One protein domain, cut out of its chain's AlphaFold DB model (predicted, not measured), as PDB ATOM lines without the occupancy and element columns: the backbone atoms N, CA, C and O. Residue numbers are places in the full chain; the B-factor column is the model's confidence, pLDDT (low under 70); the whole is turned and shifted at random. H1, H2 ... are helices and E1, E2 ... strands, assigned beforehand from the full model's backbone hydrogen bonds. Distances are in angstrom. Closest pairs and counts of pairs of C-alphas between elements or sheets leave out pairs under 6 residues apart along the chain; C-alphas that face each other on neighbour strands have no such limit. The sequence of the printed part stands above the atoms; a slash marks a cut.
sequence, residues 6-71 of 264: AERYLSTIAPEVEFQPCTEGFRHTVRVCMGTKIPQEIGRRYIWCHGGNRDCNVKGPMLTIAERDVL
ATOM      1  N   ALA A   6     159.053 242.808 145.915       87.25
ATOM      2  CA  ALA A   6     158.203 241.715 145.445       87.25
ATOM      3  C   ALA A   6     156.702 242.035 145.540       87.25
ATOM      4  O   ALA A   6     155.929 241.545 144.726       87.25
ATOM      5  N   GLU A   7     156.294 242.843 146.518       89.38
ATOM      6  CA  GLU A   7     154.910 243.310 146.665       89.38
ATOM      7  C   GLU A   7     154.553 244.355 145.618       89.38
ATOM      8  O   GLU A   7     153.477 244.278 145.031       89.38
ATOM      9  N   ARG A   8     155.481 245.266 145.300       90.06
ATOM     10  CA  ARG A   8     155.319 246.189 144.170       90.06
ATOM     11  C   ARG A   8     155.198 245.434 142.855       90.06
ATOM     12  O   ARG A   8     154.245 245.667 142.123       90.06
ATOM     13  N   TYR A   9     156.092 244.483 142.595       92.06
ATOM     14  CA  TYR A   9     155.994 243.641 141.405       92.06
ATOM     15  C   TYR A   9     154.668 242.872 141.360       92.06
ATOM     16  O   TYR A   9     153.990 242.877 140.343       92.06
ATOM     17  N   LEU A  10     154.235 242.272 142.474       92.56
ATOM     18  CA  LEU A  10     152.941 241.594 142.520       92.56
ATOM     19  C   LEU A  10     151.776 242.556 142.231       92.56
ATOM     20  O   LEU A  10     150.834 242.165 141.551       92.56
ATOM     21  N   SER A  11     151.839 243.804 142.702       91.19
ATOM     22  CA  SER A  11     150.784 244.799 142.474       91.19
ATOM     23  C   SER A  11     150.614 245.202 141.005       91.19
ATOM     24  O   SER A  11     149.515 245.614 140.636       91.19
ATOM     25  N   THR A  12     151.653 245.044 140.173       91.12
ATOM     26  CA  THR A  12     151.584 245.338 138.731       91.12
ATOM     27  C   THR A  12     151.071 244.161 137.908       91.12
ATOM     28  O   THR A  12     150.491 244.369 136.850       91.12
ATOM     29  N   ILE A  13     151.271 242.923 138.372       91.69
ATOM     30  CA  ILE A  13     150.858 241.713 137.638       91.69
ATOM     31  C   ILE A  13     149.558 241.086 138.152       91.69
ATOM     32  O   ILE A  13     149.004 240.215 137.483       91.69
ATOM     33  N   ALA A  14     149.112 241.446 139.357       91.94
ATOM     34  CA  ALA A  14     147.861 240.955 139.919       91.94
ATOM     35  C   ALA A  14     146.670 241.660 139.253       91.94
ATOM     36  O   ALA A  14     146.742 242.880 139.066       91.94
ATOM     37  N   PRO A  15     145.568 240.935 138.969       87.69
ATOM     38  CA  PRO A  15     144.385 241.505 138.334       87.69
ATOM     39  C   PRO A  15     143.935 242.800 139.006       87.69
ATOM     40  O   PRO A  15     143.927 242.916 140.240       87.69
ATOM     41  N   GLU A  16     143.616 243.794 138.186       86.44
ATOM     42  CA  GLU A  16     143.048 245.042 138.666       86.44
ATOM     43  C   GLU A  16     141.596 244.815 139.083       86.44
ATOM     44  O   GLU A  16     140.884 243.986 138.519       86.44
ATOM     45  N   VAL A  17     141.190 245.491 140.149       83.62
ATOM     46  CA  VAL A  17     139.833 245.414 140.680       83.62
ATOM     47  C   VAL A  17     139.372 246.844 140.821       83.62
ATOM     48  O   VAL A  17     140.010 247.624 141.532       83.62
ATOM     49  N   GLU A  18     138.285 247.174 140.139       82.50
ATOM     50  CA  GLU A  18     137.639 248.461 140.312       82.50
ATOM     51  C   GLU A  18     136.993 248.515 141.688       82.50
ATOM     52  O   GLU A  18     136.257 247.621 142.115       82.50
ATOM     53  N   PHE A  19     137.305 249.585 142.399       80.88
ATOM     54  CA  PHE A  19     136.791 249.834 143.723       80.88
ATOM     55  C   PHE A  19     136.029 251.146 143.707       80.88
ATOM     56  O   PHE A  19     136.518 252.144 143.181       80.88
ATOM     57  N   GLN A  20     134.841 251.136 144.305       81.81
ATOM     58  CA  GLN A  20     134.036 252.343 144.422       81.81
ATOM     59  C   GLN A  20     134.799 253.411 145.229       81.81
ATOM     60  O   GLN A  20     135.501 253.077 146.201       81.81
ATOM     61  N   PRO A  21     134.687 254.693 144.844       81.69
ATOM     62  CA  PRO A  21     135.230 255.788 145.633       81.69
ATOM     63  C   PRO A  21     134.549 255.852 147.008       81.69
ATOM     64  O   PRO A  21     133.481 255.282 147.228       81.69
ATOM     65  N   CYS A  22     135.184 256.527 147.965       82.12
ATOM     66  CA  CYS A  22     134.593 256.712 149.289       82.12
ATOM     67  C   CYS A  22     133.330 257.575 149.187       82.12
ATOM     68  O   CYS A  22     133.392 258.667 148.625       82.12
ATOM     69  N   THR A  23     132.224 257.136 149.791       82.81
ATOM     70  CA  THR A  23     130.979 257.925 149.883       82.81
ATOM     71  C   THR A  23     131.179 259.241 150.633       82.81
ATOM     72  O   THR A  23     130.538 260.234 150.322       82.81
ATOM     73  N   GLU A  24     132.125 259.256 151.572       77.56
ATOM     74  CA  GLU A  24     132.487 260.409 152.403       77.56
ATOM     75  C   GLU A  24     133.644 261.239 151.806       77.56
ATOM     76  O   GLU A  24     134.193 262.119 152.461       77.56
ATOM     77  N   GLY A  25     134.099 260.924 150.587       83.25
ATOM     78  CA  GLY A  25     135.172 261.663 149.907       83.25
ATOM     79  C   GLY A  25     136.597 261.405 150.425       83.25
ATOM     80  O   GLY A  25     137.551 262.013 149.936       83.25
ATOM     81  N   PHE A  26     136.796 260.489 151.378       81.00
ATOM     82  CA  PHE A  26     138.137 260.144 151.858       81.00
ATOM     83  C   PHE A  26     138.954 259.351 150.830       81.00
ATOM     84  O   PHE A  26     138.439 258.548 150.053       81.00
ATOM     85  N   ARG A  27     140.281 259.520 150.868       83.44
ATOM     86  CA  ARG A  27     141.198 258.735 150.029       83.44
ATOM     87  C   ARG A  27     141.233 257.269 150.470       83.44
ATOM     88  O   ARG A  27     141.143 256.947 151.659       83.44
ATOM     89  N   HIS A  28     141.463 256.390 149.501       83.12
ATOM     90  CA  HIS A  28     141.655 254.957 149.696       83.12
ATOM     91  C   HIS A  28     143.089 254.547 149.359       83.12
ATOM     92  O   HIS A  28     143.651 254.989 148.359       83.12
ATOM     93  N   THR A  29     143.670 253.659 150.166       86.44
ATOM     94  CA  THR A  29     144.874 252.913 149.785       86.44
ATOM     95  C   THR A  29     144.460 251.520 149.334       86.44
ATOM     96  O   THR A  29     143.835 250.786 150.096       86.44
ATOM     97  N   VAL A  30     144.876 251.123 148.134       88.19
ATOM     98  CA  VAL A  30     144.706 249.753 147.642       88.19
ATOM     99  C   VAL A  30     146.004 248.976 147.848       88.19
ATOM    100  O   VAL A  30     147.082 249.435 147.474       88.19
ATOM    101  N   ARG A  31     145.918 247.789 148.452       89.25
ATOM    102  CA  ARG A  31     147.058 246.875 148.640       89.25
ATOM    103  C   ARG A  31     146.766 245.501 148.083       89.25
ATOM    104  O   ARG A  31     145.614 245.096 148.030       89.25
ATOM    105  N   VAL A  32     147.815 244.763 147.733       92.25
ATOM    106  CA  VAL A  32     147.725 243.378 147.258       92.25
ATOM    107  C   VAL A  32     148.255 242.406 148.320       92.25
ATOM    108  O   VAL A  32     149.275 242.678 148.953       92.25
ATOM    109  N   CYS A  33     147.590 241.265 148.544       92.19
ATOM    110  CA  CYS A  33     148.120 240.250 149.458       92.19
ATOM    111  C   CYS A  33     149.320 239.542 148.835       92.19
ATOM    112  O   CYS A  33     149.231 239.004 147.732       92.19
ATOM    113  N   MET A  34     150.385 239.387 149.616       92.75
ATOM    114  CA  MET A  34     151.514 238.519 149.262       92.75
ATOM    115  C   MET A  34     151.253 237.029 149.521       92.75
ATOM    116  O   MET A  34     152.087 236.198 149.169       92.75
ATOM    117  N   GLY A  35     150.140 236.681 150.176       90.94
ATOM    118  CA  GLY A  35     149.816 235.299 150.537       90.94
ATOM    119  C   GLY A  35     150.763 234.669 151.568       90.94
ATOM    120  O   GLY A  35     150.862 233.450 151.643       90.94
ATOM    121  N   THR A  36     151.480 235.474 152.357       87.50
ATOM    122  CA  THR A  36     152.441 234.988 153.367       87.50
ATOM    123  C   THR A  36     151.766 234.324 154.560       87.50
ATOM    124  O   THR A  36     152.242 233.298 155.028       87.50
ATOM    125  N   LYS A  37     150.665 234.905 155.055       88.12
ATOM    126  CA  LYS A  37     149.864 234.327 156.149       88.12
ATOM    127  C   LYS A  37     148.781 233.383 155.636       88.12
ATOM    128  O   LYS A  37     148.524 232.357 156.249       88.12
ATOM    129  N   ILE A  38     148.149 233.745 154.521       89.88
ATOM    130  CA  ILE A  38     147.062 232.980 153.909       89.88
ATOM    131  C   ILE A  38     147.394 232.811 152.420       89.88
ATOM    132  O   ILE A  38     147.139 233.725 151.631       89.88
ATOM    133  N   PRO A  39     147.982 231.672 152.010       88.62
ATOM    134  CA  PRO A  39     148.432 231.438 150.633       88.62
ATOM    135  C   PRO A  39     147.334 231.583 149.579       88.62
ATOM    136  O   PRO A  39     147.617 231.853 148.409       88.62
ATOM    137  N   GLN A  40     146.082 231.378 149.986       91.69
ATOM    138  CA  GLN A  40     144.902 231.484 149.143       91.69
ATOM    139  C   GLN A  40     144.592 232.925 148.737       91.69
ATOM    140  O   GLN A  40     143.920 233.105 147.727       91.69
ATOM    141  N   GLU A  41     145.080 233.925 149.476       91.62
ATOM    142  CA  GLU A  41     144.776 235.329 149.201       91.62
ATOM    143  C   GLU A  41     145.810 236.018 148.302       91.62
ATOM    144  O   GLU A  41     145.649 237.199 148.018       91.62
ATOM    145  N   ILE A  42     146.871 235.334 147.849       93.00
ATOM    146  CA  ILE A  42     147.884 235.960 146.982       93.00
ATOM    147  C   ILE A  42     147.233 236.650 145.773       93.00
ATOM    148  O   ILE A  42     146.389 236.061 145.101       93.00
ATOM    149  N   GLY A  43     147.615 237.901 145.512       91.06
ATOM    150  CA  GLY A  43     147.059 238.691 144.409       91.06
ATOM    151  C   GLY A  43     145.705 239.345 144.704       91.06
ATOM    152  O   GLY A  43     145.282 240.213 143.947       91.06
ATOM    153  N   ARG A  44     145.040 239.000 145.816       92.94
ATOM    154  CA  ARG A  44     143.795 239.654 146.230       92.94
ATOM    155  C   ARG A  44     144.068 241.094 146.641       92.94
ATOM    156  O   ARG A  44     145.000 241.347 147.405       92.94
ATOM    157  N   ARG A  45     143.244 242.025 146.162       91.06
ATOM    158  CA  ARG A  45     143.329 243.442 146.528       91.06
ATOM    159  C   ARG A  45     142.454 243.772 147.741       91.06
ATOM    160  O   ARG A  45     141.387 243.187 147.914       91.06
ATOM    161  N   TYR A  46     142.902 244.710 148.567       88.81
ATOM    162  CA  TYR A  46     142.192 245.228 149.738       88.81
ATOM    163  C   TYR A  46     142.191 246.735 149.664       88.81
ATOM    164  O   TYR A  46     143.239 247.335 149.408       88.81
ATOM    165  N   ILE A  47     141.040 247.320 149.951       87.62
ATOM    166  CA  ILE A  47     140.926 248.748 150.178       87.62
ATOM    167  C   ILE A  47     141.105 249.014 151.668       87.62
ATOM    168  O   ILE A  47     140.550 248.311 152.513       87.62
ATOM    169  N   TRP A  48     141.857 250.063 151.973       84.56
ATOM    170  CA  TRP A  48     141.881 250.688 153.280       84.56
ATOM    171  C   TRP A  48     141.454 252.149 153.168       84.56
ATOM    172  O   TRP A  48     142.059 252.909 152.406       84.56
ATOM    173  N   CYS A  49     140.450 252.555 153.946       84.88
ATOM    174  CA  CYS A  49     140.004 253.945 153.985       84.88
ATOM    175  C   CYS A  49     140.771 254.778 155.011       84.88
ATOM    176  O   CYS A  49     140.884 254.407 156.181       84.88
ATOM    177  N   HIS A  50     141.280 255.934 154.579       78.88
ATOM    178  CA  HIS A  50     142.006 256.853 155.458       78.88
ATOM    179  C   HIS A  50     141.097 257.602 156.435       78.88
ATOM    180  O   HIS A  50     141.559 257.959 157.513       78.88
ATOM    181  N   GLY A  51     139.818 257.784 156.096       79.25
ATOM    182  CA  GLY A  51     138.813 258.347 157.003       79.25
ATOM    183  C   GLY A  51     138.255 257.345 158.014       79.25
ATOM    184  O   GLY A  51     137.374 257.690 158.792       79.25
ATOM    185  N   GLY A  52     138.720 256.089 157.997       79.44
ATOM    186  CA  GLY A  52     138.242 255.052 158.915       79.44
ATOM    187  C   GLY A  52     136.816 254.568 158.637       79.44
ATOM    188  O   GLY A  52     136.270 253.827 159.457       79.44
ATOM    189  N   ASN A  53     136.225 254.939 157.493       74.44
ATOM    190  CA  ASN A  53     134.912 254.445 157.097       74.44
ATOM    191  C   ASN A  53     134.968 252.917 156.921       74.44
ATOM    192  O   ASN A  53     135.739 252.390 156.112       74.44
ATOM    193  N   ARG A  54     134.159 252.204 157.713       73.69
ATOM    194  CA  ARG A  54     134.117 250.737 157.730       73.69
ATOM    195  C   ARG A  54     133.543 250.163 156.441       73.69
ATOM    196  O   ARG A  54     133.993 249.093 156.036       73.69
ATOM    197  N   ASP A  55     132.653 250.893 155.777       72.31
ATOM    198  CA  ASP A  55     132.000 250.459 154.537       72.31
ATOM    199  C   ASP A  55     132.978 250.416 153.357       72.31
ATOM    200  O   ASP A  55     132.787 249.694 152.382       72.31
ATOM    201  N   CYS A  56     134.094 251.132 153.478       76.00
ATOM    202  CA  CYS A  56     135.157 251.157 152.487       76.00
ATOM    203  C   CYS A  56     136.204 250.049 152.675       76.00
ATOM    204  O   CYS A  56     137.065 249.878 151.814       76.00
ATOM    205  N   ASN A  57     136.163 249.281 153.771       74.94
ATOM    206  CA  ASN A  57     137.102 248.182 154.015       74.94
ATOM    207  C   ASN A  57     136.670 246.918 153.261       74.94
ATOM    208  O   ASN A  57     136.277 245.905 153.846       74.94
ATOM    209  N   VAL A  58     136.751 246.987 151.934       79.38
ATOM    210  CA  VAL A  58     136.309 245.928 151.027       79.38
ATOM    211  C   VAL A  58     137.496 245.074 150.583       79.38
ATOM    212  O   VAL A  58     138.604 245.560 150.333       79.38
ATOM    213  N   LYS A  59     137.259 243.763 150.474       84.62
ATOM    214  CA  LYS A  59     138.199 242.812 149.878       84.62
ATOM    215  C   LYS A  59     137.763 242.521 148.447       84.62
ATOM    216  O   LYS A  59     136.605 242.175 148.230       84.62
ATOM    217  N   GLY A  60     138.695 242.577 147.500       83.94
ATOM    218  CA  GLY A  60     138.456 242.171 146.115       83.94
ATOM    219  C   GLY A  60     138.061 240.691 145.994       83.94
ATOM    220  O   GLY A  60     138.099 239.947 146.986       83.94
ATOM    221  N   PRO A  61     137.687 240.228 144.795       87.25
ATOM    222  CA  PRO A  61     137.323 238.834 144.571       87.25
ATOM    223  C   PRO A  61     138.481 237.876 144.883       87.25
ATOM    224  O   PRO A  61     139.661 238.233 144.839       87.25
ATOM    225  N   MET A  62     138.129 236.639 145.239       87.81
ATOM    226  CA  MET A  62     139.095 235.546 145.337       87.81
ATOM    227  C   MET A  62     139.534 235.132 143.936       87.81
ATOM    228  O   MET A  62     138.692 234.827 143.098       87.81
ATOM    229  N   LEU A  63     140.846 235.083 143.710       90.75
ATOM    230  CA  LEU A  63     141.409 234.573 142.463       90.75
ATOM    231  C   LEU A  63     141.263 233.049 142.380       90.75
ATOM    232  O   LEU A  63     141.315 232.338 143.395       90.75
ATOM    233  N   THR A  64     141.141 232.539 141.158       92.75
ATOM    234  CA  THR A  64     141.100 231.101 140.884       92.75
ATOM    235  C   THR A  64     142.416 230.418 141.285       92.75
ATOM    236  O   THR A  64     143.439 231.051 141.559       92.75
ATOM    237  N   ILE A  65     142.419 229.083 141.368       93.56
ATOM    238  CA  ILE A  65     143.647 228.323 141.668       93.56
ATOM    239  C   ILE A  65     144.722 228.598 140.604       93.56
ATOM    240  O   ILE A  65     145.843 228.952 140.965       93.56
ATOM    241  N   ALA A  66     144.354 228.537 139.321       93.06
ATOM    242  CA  ALA A  66     145.273 228.738 138.202       93.06
ATOM    243  C   ALA A  66     145.925 230.131 138.216       93.06
ATOM    244  O   ALA A  66     147.145 230.247 138.099       93.06
ATOM    245  N   GLU A  67     145.141 231.191 138.435       91.50
ATOM    246  CA  GLU A  67     145.668 232.561 138.525       91.50
ATOM    247  C   GLU A  67     146.656 232.711 139.685       91.50
ATOM    248  O   GLU A  67     147.736 233.284 139.526       91.50
ATOM    249  N   ARG A  68     146.330 232.144 140.853       94.50
ATOM    250  CA  ARG A  68     147.217 232.198 142.022       94.50
ATOM    251  C   ARG A  68     148.537 231.484 141.770       94.50
ATOM    252  O   ARG A  68     149.579 231.986 142.191       94.50
ATOM    253  N   ASP A  69     148.518 230.353 141.075       93.25
ATOM    254  CA  ASP A  69     149.737 229.613 140.746       93.25
ATOM    255  C   ASP A  69     150.632 230.382 139.771       93.25
ATOM    256  O   ASP A  69     151.850 230.451 139.978       93.25
ATOM    257  N   VAL A  70     150.041 231.061 138.783       94.88
ATOM    258  CA  VAL A  70     150.771 231.966 137.882       94.88
ATOM    259  C   VAL A  70     151.438 233.098 138.669       94.88
ATOM    260  O   VAL A  70     152.630 233.355 138.485       94.88
ATOM    261  N   LEU A  71     150.707 233.747 139.582       93.94
ATOM    262  CA  LEU A  71     151.250 234.838 140.396       93.94
ATOM    263  C   LEU A  71     152.379 234.365 141.319       93.94
ATOM    264  O   LEU A  71     153.418 235.021 141.407       93.94
TER     265      LEU A  71
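Overview. This is residues 6 to 71 of the 264 residues of an uncharacterized protein of Hypholoma sublateritium (strain FD-334 SS-4) (UniProt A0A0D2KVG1). Little regular structure is present: a two-stranded antiparallel hairpin, E1 and E2, has long loops running beside it and two short helices, H1 and H2, towards the end where E1 finishes and E2 starts. The printed part has 66 residues, of which named elements hold only 25, in the order H1, E1, E2, H2; the class is mixed. It is compact, with a radius of gyration of the C-alphas of 12.5 A, yet elongated, spanning 37 by 21 by 19 A.

Arrangement. E1, residues 28 to 32, and E2, residues 45 to 49, form an antiparallel hairpin at 154 degrees; N 29 and O 48 are 2.9 A apart, within hydrogen-bond range. The closest C-alphas of H1, residues 6 to 13, and E1 are those of Ser 11 and Val 32, 5.9 A. H2, residues 65 to 71, is close to but not clearly touching H1: their closest C-alphas, Leu 10 and Leu 71, are 7.3 A apart. They run opposite ways at a steep tilt of 64 degrees. H1 and E2 are apart, as are E1 and H2. In H1 and H2 every O i to N i+4 pair is within hydrogen-bond range.

Along the chain. E1 and E2 each measure 13.3 A, H1 10.7 A and H2 10.1 A. C-alpha 6 is at (158.203, 241.715, 145.445), C-alpha 71 at (151.250, 234.838, 140.396).

Size, cuts and confidence. The C-alphas farthest apart, Glu 24 and Asp 69, are 37.2 A apart. The three links are long. The printed part has no cut, and no printed residue is under 70 in pLDDT.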